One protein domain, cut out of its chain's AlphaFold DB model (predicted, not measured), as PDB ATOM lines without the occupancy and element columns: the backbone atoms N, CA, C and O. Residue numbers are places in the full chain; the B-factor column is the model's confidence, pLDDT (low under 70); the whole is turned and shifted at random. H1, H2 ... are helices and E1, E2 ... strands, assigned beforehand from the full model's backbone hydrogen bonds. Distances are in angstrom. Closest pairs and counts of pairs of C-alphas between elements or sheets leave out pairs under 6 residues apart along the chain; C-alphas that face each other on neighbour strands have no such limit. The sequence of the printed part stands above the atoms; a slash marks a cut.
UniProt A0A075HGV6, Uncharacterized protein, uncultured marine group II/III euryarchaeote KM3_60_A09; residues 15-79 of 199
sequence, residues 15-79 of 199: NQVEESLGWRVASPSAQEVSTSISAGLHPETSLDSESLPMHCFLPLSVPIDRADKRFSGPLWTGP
ATOM      1  N   ASN A  15     -34.129  10.592  31.649       78.62
ATOM      2  CA  ASN A  15     -33.577   9.919  30.469       78.62
ATOM      3  C   ASN A  15     -33.662  10.808  29.218       78.62
ATOM      4  O   ASN A  15     -32.690  10.916  28.485       78.62
ATOM      5  N   GLN A  16     -34.780  11.516  29.020       80.94
ATOM      6  CA  GLN A  16     -34.947  12.448  27.893       80.94
ATOM      7  C   GLN A  16     -33.933  13.599  27.923       80.94
ATOM      8  O   GLN A  16     -33.457  14.053  26.881       80.94
ATOM      9  N   VAL A  17     -33.590  14.077  29.124       84.88
ATOM     10  CA  VAL A  17     -32.555  15.103  29.299       84.88
ATOM     11  C   VAL A  17     -31.189  14.541  28.916       84.88
ATOM     12  O   VAL A  17     -30.451  15.213  28.205       84.88
ATOM     13  N   GLU A  18     -30.860  13.322  29.350       87.25
ATOM     14  CA  GLU A  18     -29.591  12.665  29.017       87.25
ATOM     15  C   GLU A  18     -29.455  12.383  27.512       87.25
ATOM     16  O   GLU A  18     -28.402  12.643  26.938       87.25
ATOM     17  N   GLU A  19     -30.534  11.948  26.854       90.38
ATOM     18  CA  GLU A  19     -30.603  11.747  25.395       90.38
ATOM     19  C   GLU A  19     -30.392  13.047  24.604       90.38
ATOM     20  O   GLU A  19     -29.939  13.017  23.461       90.38
ATOM     21  N   SER A  20     -30.677  14.194  25.225       92.94
ATOM     22  CA  SER A  20     -30.487  15.527  24.644       92.94
ATOM     23  C   SER A  20     -29.142  16.159  25.017       92.94
ATOM     24  O   SER A  20     -28.923  17.343  24.746       92.94
ATOM     25  N   LEU A  21     -28.243  15.406  25.662       95.75
ATOM     26  CA  LEU A  21     -26.859  15.805  25.877       95.75
ATOM     27  C   LEU A  21     -25.949  15.182  24.818       95.75
ATOM     28  O   LEU A  21     -26.106  14.034  24.402       95.75
ATOM     29  N   GLY A  22     -24.925  15.930  24.432       96.44
ATOM     30  CA  GLY A  22     -23.952  15.469  23.458       96.44
ATOM     31  C   GLY A  22     -22.743  16.379  23.352       96.44
ATOM     32  O   GLY A  22     -22.448  17.189  24.235       96.44
ATOM     33  N   TRP A  23     -22.033  16.231  22.244       97.38
ATOM     34  CA  TRP A  23     -20.811  16.956  21.932       97.38
ATOM     35  C   TRP A  23     -21.021  17.792  20.680       97.38
ATOM     36  O   TRP A  23     -21.667  17.342  19.742       97.38
ATOM     37  N   ARG A  24     -20.426  18.979  20.626       96.69
ATOM     38  CA  ARG A  24     -20.230  19.708  19.368       96.69
ATOM     39  C   ARG A  24     -18.814  19.463  18.879       96.69
ATOM     40  O   ARG A  24     -17.881  19.628  19.664       96.69
ATOM     41  N   VAL A  25     -18.655  19.167  17.594       97.19
ATOM     42  CA  VAL A  25     -17.345  19.064  16.938       97.19
ATOM     43  C   VAL A  25     -17.207  20.191  15.930       97.19
ATOM     44  O   VAL A  25     -18.078  20.374  15.083       97.19
ATOM     45  N   ALA A  26     -16.131  20.969  16.028       96.75
ATOM     46  CA  ALA A  26     -15.759  21.941  15.009       96.75
ATOM     47  C   ALA A  26     -14.875  21.303  13.936       96.75
ATOM     48  O   ALA A  26     -13.991  20.518  14.268       96.75
ATOM     49  N   SER A  27     -15.096  21.661  12.668       95.88
ATOM     50  CA  SER A  27     -14.395  21.059  11.526       95.88
ATOM     51  C   SER A  27     -14.441  19.519  11.582       95.88
ATOM     52  O   SER A  27     -13.395  18.872  11.727       95.88
ATOM     53  N   PRO A  28     -15.654  18.931  11.584       96.19
ATOM     54  CA  PRO A  28     -15.835  17.493  11.672       96.19
ATOM     55  C   PRO A  28     -15.288  16.783  10.428       96.19
ATOM     56  O   PRO A  28     -15.296  17.303   9.317       96.19
ATOM     57  N   SER A  29     -14.831  15.556  10.633       95.69
ATOM     58  CA  SER A  29     -14.528  14.585   9.587       95.69
ATOM     59  C   SER A  29     -15.809  13.975   9.015       95.69
ATOM     60  O   SER A  29     -16.852  13.964   9.670       95.69
ATOM     61  N   ALA A  30     -15.721  13.371   7.827       96.56
ATOM     62  CA  ALA A  30     -16.847  12.670   7.206       96.56
ATOM     63  C   ALA A  30     -17.452  11.586   8.119       96.56
ATOM     64  O   ALA A  30     -18.667  11.414   8.164       96.56
ATOM     65  N   GLN A  31     -16.620  10.895   8.910       96.19
ATOM     66  CA  GLN A  31     -17.087   9.893   9.871       96.19
ATOM     67  C   GLN A  31     -17.886  10.520  11.023       96.19
ATOM     68  O   GLN A  31     -18.901   9.963  11.447       96.19
ATOM     69  N   GLU A  32     -17.446  11.673  11.533       97.19
ATOM     70  CA  GLU A  32     -18.160  12.416  12.579       97.19
ATOM     71  C   GLU A  32     -19.511  12.929  12.040       97.19
ATOM     72  O   GLU A  32     -20.539  12.734  12.687       97.19
ATOM     73  N   VAL A  33     -19.552  13.461  10.812       97.38
ATOM     74  CA  VAL A  33     -20.806  13.881  10.155       97.38
ATOM     75  C   VAL A  33     -21.743  12.689   9.923       97.38
ATOM     76  O   VAL A  33     -22.913  12.750  10.292       97.38
ATOM     77  N   SER A  34     -21.236  11.566   9.408       97.38
ATOM     78  CA  SER A  34     -22.014  10.331   9.217       97.38
ATOM     79  C   SER A  34     -22.637   9.821  10.522       97.38
ATOM     80  O   SER A  34     -23.803   9.414  10.558       97.38
ATOM     81  N   THR A  35     -21.881   9.897  11.620       97.62
ATOM     82  CA  THR A  35     -22.360   9.519  12.958       97.62
ATOM     83  C   THR A  35     -23.459  10.469  13.435       97.62
ATOM     84  O   THR A  35     -24.470  10.017  13.970       97.62
ATOM     85  N   SER A  36     -23.300  11.774  13.196       97.00
ATOM     86  CA  SER A  36     -24.315  12.789  13.497       97.00
ATOM     87  C   SER A  36     -25.623  12.546  12.739       97.00
ATOM     88  O   SER A  36     -26.693  12.625  13.339       97.00
ATOM     89  N   ILE A  37     -25.545  12.225  11.441       96.88
ATOM     90  CA  ILE A  37     -26.712  11.909  10.598       96.88
ATOM     91  C   ILE A  37     -27.411  10.648  11.115       96.88
ATOM     92  O   ILE A  37     -28.619  10.653  11.330       96.88
ATOM     93  N   SER A  38     -26.645   9.591  11.397       97.00
ATOM     94  CA  SER A  38     -27.183   8.320  11.910       97.00
ATOM     95  C   SER A  38     -27.897   8.479  13.258       97.00
ATOM     96  O   SER A  38     -28.801   7.710  13.575       97.00
ATOM     97  N   ALA A  39     -27.496   9.476  14.047       95.25
ATOM     98  CA  ALA A  39     -28.122   9.826  15.316       95.25
ATOM     99  C   ALA A  39     -29.308  10.801  15.185       95.25
ATOM    100  O   ALA A  39     -29.901  11.162  16.199       95.25
ATOM    101  N   GLY A  40     -29.642  11.261  13.974       94.75
ATOM    102  CA  GLY A  40     -30.693  12.256  13.743       94.75
ATOM    103  C   GLY A  40     -30.338  13.671  14.214       94.75
ATOM    104  O   GLY A  40     -31.226  14.499  14.382       94.75
ATOM    105  N   LEU A  41     -29.053  13.963  14.439       95.00
ATOM    106  CA  LEU A  41     -28.570  15.261  14.933       95.00
ATOM    107  C   LEU A  41     -28.111  16.208  13.812       95.00
ATOM    108  O   LEU A  41     -27.663  17.321  14.083       95.00
ATOM    109  N   HIS A  42     -28.168  15.760  12.559       95.25
ATOM    110  CA  HIS A  42     -27.802  16.539  11.381       95.25
ATOM    111  C   HIS A  42     -28.628  16.072  10.174       95.25
ATOM    112  O   HIS A  42     -28.874  14.866  10.072       95.25
ATOM    113  N   PRO A  43     -29.041  16.969   9.259       94.56
ATOM    114  CA  PRO A  43     -29.754  16.578   8.048       94.56
ATOM    115  C   PRO A  43     -28.872  15.708   7.152       94.56
ATOM    116  O   PRO A  43     -27.642  15.811   7.182       94.56
ATOM    117  N   GLU A  44     -29.481  14.853   6.340       94.25
ATOM    118  CA  GLU A  44     -28.733  14.031   5.393       94.25
ATOM    119  C   GLU A  44     -28.008  14.928   4.378       94.25
ATOM    120  O   GLU A  44     -28.624  15.783   3.748       94.25
ATOM    121  N   THR A  45     -26.688  14.773   4.257       93.69
ATOM    122  CA  THR A  45     -25.842  15.583   3.369       93.69
ATOM    123  C   THR A  45     -24.755  14.716   2.749       93.69
ATOM    124  O   THR A  45     -24.394  13.673   3.302       93.69
ATOM    125  N   SER A  46     -24.212  15.148   1.612       91.88
ATOM    126  CA  SER A  46     -23.100  14.465   0.965       91.88
ATOM    127  C   SER A  46     -21.842  14.501   1.835       91.88
ATOM    128  O   SER A  46     -21.398  15.557   2.281       91.88
ATOM    129  N   LEU A  47     -21.246  13.328   2.059       92.69
ATOM    130  CA  LEU A  47     -19.973  13.190   2.776       92.69
ATOM    131  C   LEU A  47     -18.754  13.363   1.861       92.69
ATOM    132  O   LEU A  47     -17.644  13.547   2.357       92.69
ATOM    133  N   ASP A  48     -18.978  13.307   0.546       83.75
ATOM    134  CA  ASP A  48     -17.956  13.448  -0.493       83.75
ATOM    135  C   ASP A  48     -17.859  14.893  -1.016       83.75
ATOM    136  O   ASP A  48     -17.139  15.157  -1.980       83.75
ATOM    137  N   SER A  49     -18.611  15.832  -0.430       74.69
ATOM    138  CA  SER A  49     -18.582  17.231  -0.852       74.69
ATOM    139  C   SER A  49     -17.254  17.899  -0.482       74.69
ATOM    140  O   SER A  49     -16.592  17.544   0.495       74.69
ATOM    141  N   GLU A  50     -16.857  18.907  -1.265       73.62
ATOM    142  CA  GLU A  50     -15.616  19.654  -1.010       73.62
ATOM    143  C   GLU A  50     -15.655  20.454   0.304       73.62
ATOM    144  O   GLU A  50     -14.611  20.868   0.808       73.62
ATOM    145  N   SER A  51     -16.843  20.663   0.879       84.75
ATOM    146  CA  SER A  51     -17.037  21.419   2.113       84.75
ATOM    147  C   SER A  51     -17.990  20.681   3.038       84.75
ATOM    148  O   SER A  51     -19.204  20.743   2.870       84.75
ATOM    149  N   LEU A  52     -17.437  20.022   4.055       94.56
ATOM    150  CA  LEU A  52     -18.219  19.494   5.168       94.56
ATOM    151  C   LEU A  52     -18.792  20.638   6.035       94.56
ATOM    152  O   LEU A  52     -18.259  21.757   6.021       94.56
ATOM    153  N   PRO A  53     -19.846  20.364   6.827       95.69
ATOM    154  CA  PRO A  53     -20.404  21.312   7.786       95.69
ATOM    155  C   PRO A  53     -19.342  21.943   8.682       95.69
ATOM    156  O   PRO A  53     -18.445  21.255   9.160       95.69
ATOM    157  N   MET A  54     -19.485  23.235   9.002       96.19
ATOM    158  CA  MET A  54     -18.613  23.909   9.980       96.19
ATOM    159  C   MET A  54     -18.560  23.154  11.313       96.19
ATOM    160  O   MET A  54     -17.507  23.044  11.953       96.19
ATOM    161  N   HIS A  55     -19.723  22.662  11.742       95.81
ATOM    162  CA  HIS A  55     -19.930  21.965  12.998       95.81
ATOM    163  C   HIS A  55     -20.987  20.871  12.832       95.81
ATOM    164  O   HIS A  55     -21.931  21.043  12.065       95.81
ATOM    165  N   CYS A  56     -20.885  19.807  13.624       96.19
ATOM    166  CA  CYS A  56     -21.973  18.852  13.836       96.19
ATOM    167  C   CYS A  56     -22.087  18.494  15.325       96.19
ATOM    168  O   CYS A  56     -21.194  18.817  16.123       96.19
ATOM    169  N   PHE A  57     -23.186  17.838  15.697       96.69
ATOM    170  CA  PHE A  57     -23.367  17.294  17.039       96.69
ATOM    171  C   PHE A  57     -23.136  15.783  17.054       96.69
ATOM    172  O   PHE A  57     -23.348  15.096  16.066       96.69
ATOM    173  N   LEU A  58     -22.690  15.246  18.183       96.81
ATOM    174  CA  LEU A  58     -22.535  13.811  18.396       96.81
ATOM    175  C   LEU A  58     -23.240  13.405  19.691       96.81
ATOM    176  O   LEU A  58     -23.178  14.164  20.662       96.81
ATOM    177  N   PRO A  59     -23.861  12.213  19.748       95.94
ATOM    178  CA  PRO A  59     -24.456  11.703  20.979       95.94
ATOM    179  C   PRO A  59     -23.440  11.609  22.119       95.94
ATOM    180  O   PRO A  59     -22.259  11.336  21.887       95.94
ATOM    181  N   LEU A  60     -23.906  11.747  23.365       95.81
ATOM    182  CA  LEU A  60     -23.054  11.632  24.554       95.81
ATOM    183  C   LEU A  60     -22.290  10.297  24.629       95.81
ATOM    184  O   LEU A  60     -21.184  10.253  25.167       95.81
ATOM    185  N   SER A  61     -22.863   9.226  24.071       94.44
ATOM    186  CA  SER A  61     -22.292   7.875  24.047       94.44
ATOM    187  C   SER A  61     -21.063   7.721  23.146       94.44
ATOM    188  O   SER A  61     -20.342   6.727  23.275       94.44
ATOM    189  N   VAL A  62     -20.797   8.676  22.249       95.00
ATOM    190  CA  VAL A  62     -19.615   8.638  21.384       95.00
ATOM    191  C   VAL A  62     -18.359   8.891  22.227       95.00
ATOM    192  O   VAL A  62     -18.284   9.907  22.924       95.00
ATOM    193  N   PRO A  63     -17.349   8.000  22.180       94.06
ATOM    194  CA  PRO A  63     -16.091   8.231  22.872       94.06
ATOM    195  C   PRO A  63     -15.332   9.378  22.201       94.06
ATOM    196  O   PRO A  63     -15.118   9.362  20.990       94.06
ATOM    197  N   ILE A  64     -14.895  10.354  22.998       94.38
ATOM    198  CA  ILE A  64     -14.131  11.507  22.513       94.38
ATOM    199  C   ILE A  64     -12.746  11.569  23.155       94.38
ATOM    200  O   ILE A  64     -12.566  11.193  24.319       94.38
ATOM    201  N   ASP A  65     -11.779  12.107  22.416       94.19
ATOM    202  CA  ASP A  65     -10.517  12.546  23.002       94.19
ATOM    203  C   ASP A  65     -10.711  13.922  23.647       94.19
ATOM    204  O   ASP A  65     -10.937  14.924  22.973       94.19
ATOM    205  N   ARG A  66     -10.593  13.991  24.976       89.50
ATOM    206  CA  ARG A  66     -10.732  15.250  25.726       89.50
ATOM    207  C   ARG A  66      -9.596  16.242  25.467       89.50
ATOM    208  O   ARG A  66      -9.723  17.401  25.856       89.50
ATOM    209  N   ALA A  67      -8.485  15.800  24.880       95.38
ATOM    210  CA  ALA A  67      -7.405  16.686  24.463       95.38
ATOM    211  C   ALA A  67      -7.690  17.363  23.109       95.38
ATOM    212  O   ALA A  67      -7.084  18.401  22.819       95.38
ATOM    213  N   ASP A  68      -8.611  16.819  22.302       96.62
ATOM    214  CA  ASP A  68      -8.999  17.409  21.024       96.62
ATOM    215  C   ASP A  68      -9.844  18.671  21.254       96.62
ATOM    216  O   ASP A  68     -10.996  18.638  21.690       96.62
ATOM    217  N   LYS A  69      -9.256  19.823  20.921       96.56
ATOM    218  CA  LYS A  69      -9.862  21.148  21.099       96.56
ATOM    219  C   LYS A  69     -11.029  21.425  20.147       96.56
ATOM    220  O   LYS A  69     -11.719  22.425  20.339       96.56
ATOM    221  N   ARG A  70     -11.244  20.588  19.123       97.06
ATOM    222  CA  ARG A  70     -12.416  20.674  18.238       97.06
ATOM    223  C   ARG A  70     -13.706  20.343  18.982       97.06
ATOM    224  O   ARG A  70     -14.764  20.846  18.602       97.06
ATOM    225  N   PHE A  71     -13.622  19.519  20.027       97.00
ATOM    226  CA  PHE A  71     -14.770  19.085  20.808       97.00
ATOM    227  C   PHE A  71     -15.151  20.114  21.874       97.00
ATOM    228  O   PHE A  71     -14.313  20.695  22.561       97.00
ATOM    229  N   SER A  72     -16.453  20.330  22.037       95.69
ATOM    230  CA  SER A  72     -17.040  21.136  23.108       95.69
ATOM    231  C   SER A  72     -18.191  20.367  23.753       95.69
ATOM    232  O   SER A  72     -19.042  19.835  23.043       95.69
ATOM    233  N   GLY A  73     -18.238  20.328  25.086       94.06
ATOM    234  CA  GLY A  73     -19.332  19.700  25.826       94.06
ATOM    235  C   GLY A  73     -18.908  19.008  27.131       94.06
ATOM    236  O   GLY A  73     -17.797  19.245  27.615       94.06
ATOM    237  N   PRO A  74     -19.781  18.149  27.692       94.69
ATOM    238  CA  PRO A  74     -21.111  17.840  27.166       94.69
ATOM    239  C   PRO A  74     -22.031  19.072  27.207       94.69
ATOM    240  O   PRO A  74     -21.880  19.939  28.069       94.69
ATOM    241  N   LEU A  75     -22.937  19.186  26.241       95.25
ATOM    242  CA  LEU A  75     -23.871  20.308  26.091       95.25
ATOM    243  C   LEU A  75     -25.230  19.832  25.578       95.25
ATOM    244  O   LEU A  75     -25.363  18.689  25.153       95.25
ATOM    245  N   TRP A  76     -26.227  20.715  25.618       94.12
ATOM    246  CA  TRP A  76     -27.558  20.447  25.079       94.12
ATOM    247  C   TRP A  76     -27.541  20.409  23.544       94.12
ATOM    248  O   TRP A  76     -27.164  21.397  22.914       94.12
ATOM    249  N   THR A  77     -27.961  19.288  22.961       94.25
ATOM    250  CA  THR A  77     -28.062  19.054  21.510       94.25
ATOM    251  C   THR A  77     -29.506  18.907  21.026       94.25
ATOM    252  O   THR A  77     -29.725  18.721  19.834       94.25
ATOM    253  N   GLY A  78     -30.485  18.972  21.933       92.38
ATOM    254  CA  GLY A  78     -31.906  18.965  21.586       92.38
ATOM    255  C   GLY A  78     -32.429  20.333  21.112       92.38
ATOM    256  O   GLY A  78     -31.668  21.304  21.024       92.38
ATOM    257  N   PRO A  79     -33.749  20.448  20.875       90.50
ATOM    258  CA  PRO A  79     -34.400  21.710  20.521       90.50
ATOM    259  C   PRO A  79     -34.111  22.814  21.543       90.50
ATOM    260  O   PRO A  79     -34.128  22.575  22.751       90.50
TER     261      PRO A  79
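What this domain is: This is residues 15 to 79 of the 199 residues of an uncharacterized protein of uncultured marine group II/III euryarchaeote KM3_60_A09 (UniProt A0A075HGV6). A small, strongly twisted sheet of three strands has one helix, H2, packed over one of its edge strands, E2, while a second, very short helix, H1, only grazes the sheet. Two long loops complete the picture: residues 39 to 54 run from H2 back to E2, and residues 60 to 70 join the edge strands E2 and E3, which have E1 between them. The printed part has 65 residues, with two named helices and three named strands in the order H1, E1, H2, E2, E3; the sheet runs E2, E1, E3, all antiparallel. The class is mixed, helices and strands, though under half of the residues, 31 of the 65, are in named elements. The whole is compact, with a radius of gyration of the C-alphas of 11.4 A, and the C-alphas span 36 by 27 by 17 A along their three main axes.

Where its parts are: Begin with the inner strand of the sheet, E1, residues 21 to 26: find C-alpha 21 at (-26.859, 15.805, 25.877), and from there the strand runs 16.7 A to C-alpha 26 at (-15.759, 21.941, 15.009). Then look at E2, residues 55 to 59, which covers 13.8 A from first to last C-alpha. The other edge strand is E3, residues 71 to 76, 13.6 A long, and it ends at C-alpha 76, (-27.558, 20.447, 25.079). The longest helix is H2, residues 30 to 38, which runs 12.2 A. Before E1 you will find H1, residues 15 to 19, 6.2 A from first to last C-alpha, starting at C-alpha 15, (-33.577, 9.919, 30.469).

How they stand to each other: Look first at E1 beside E2: they are antiparallel, with 150 degrees between their directions, and C-alphas 57 and 24 face each other at 4.6 A. Across this pair N 23 and O 58 are 2.8 A apart and N 58 and O 23 are 2.8 A apart, both within hydrogen-bond range. E1 and its other neighbour, E3, are antiparallel too, at 146 degrees, and C-alphas 25 and 71 face each other at 4.6 A. Here N 24 and O 72 are within hydrogen-bond range at 2.9 A, as are N 72 and O 24, also at 2.9 A. The edge strands E2 and E3 are apart, with no C-alpha of the one within 8 A of the other. The sheet's C-alphas lie up to 4.9 A off the best plane through them. Now turn to H2, which is on the sheet at a height over the sheet of 6.7 A. It lies over E2, and on the local plane its line and that of E2 stand at 44 degrees, slantwise to the strands. The closest C-alphas of H2 and E2 are those of Ser 36 and Leu 58, 5.3 A apart. H1 only grazes the sheet, with its residues 17 to 19; its closest C-alpha to E2 is that of Glu 19, 7.6 A from that of Pro 59. H1 and H2 are apart. In both H1 and H2 every O i to N i+4 pair is within hydrogen-bond range.

The domain as a whole: The two C-alphas farthest apart are those of Asn 15 and Glu 50, 37.5 A. The printed part runs from residue 15 to residue 79 and has no cut. The links from H1 to E1 and from E1 to H2 are tight, with 1 and 3 residues between the elements. The link from H2 to E2 is long, with 16 residues, and so is that from E2 to E3, with 11. The mean pLDDT of the printed part is 93.5, that of H1 is 84, and no printed residue is under 70.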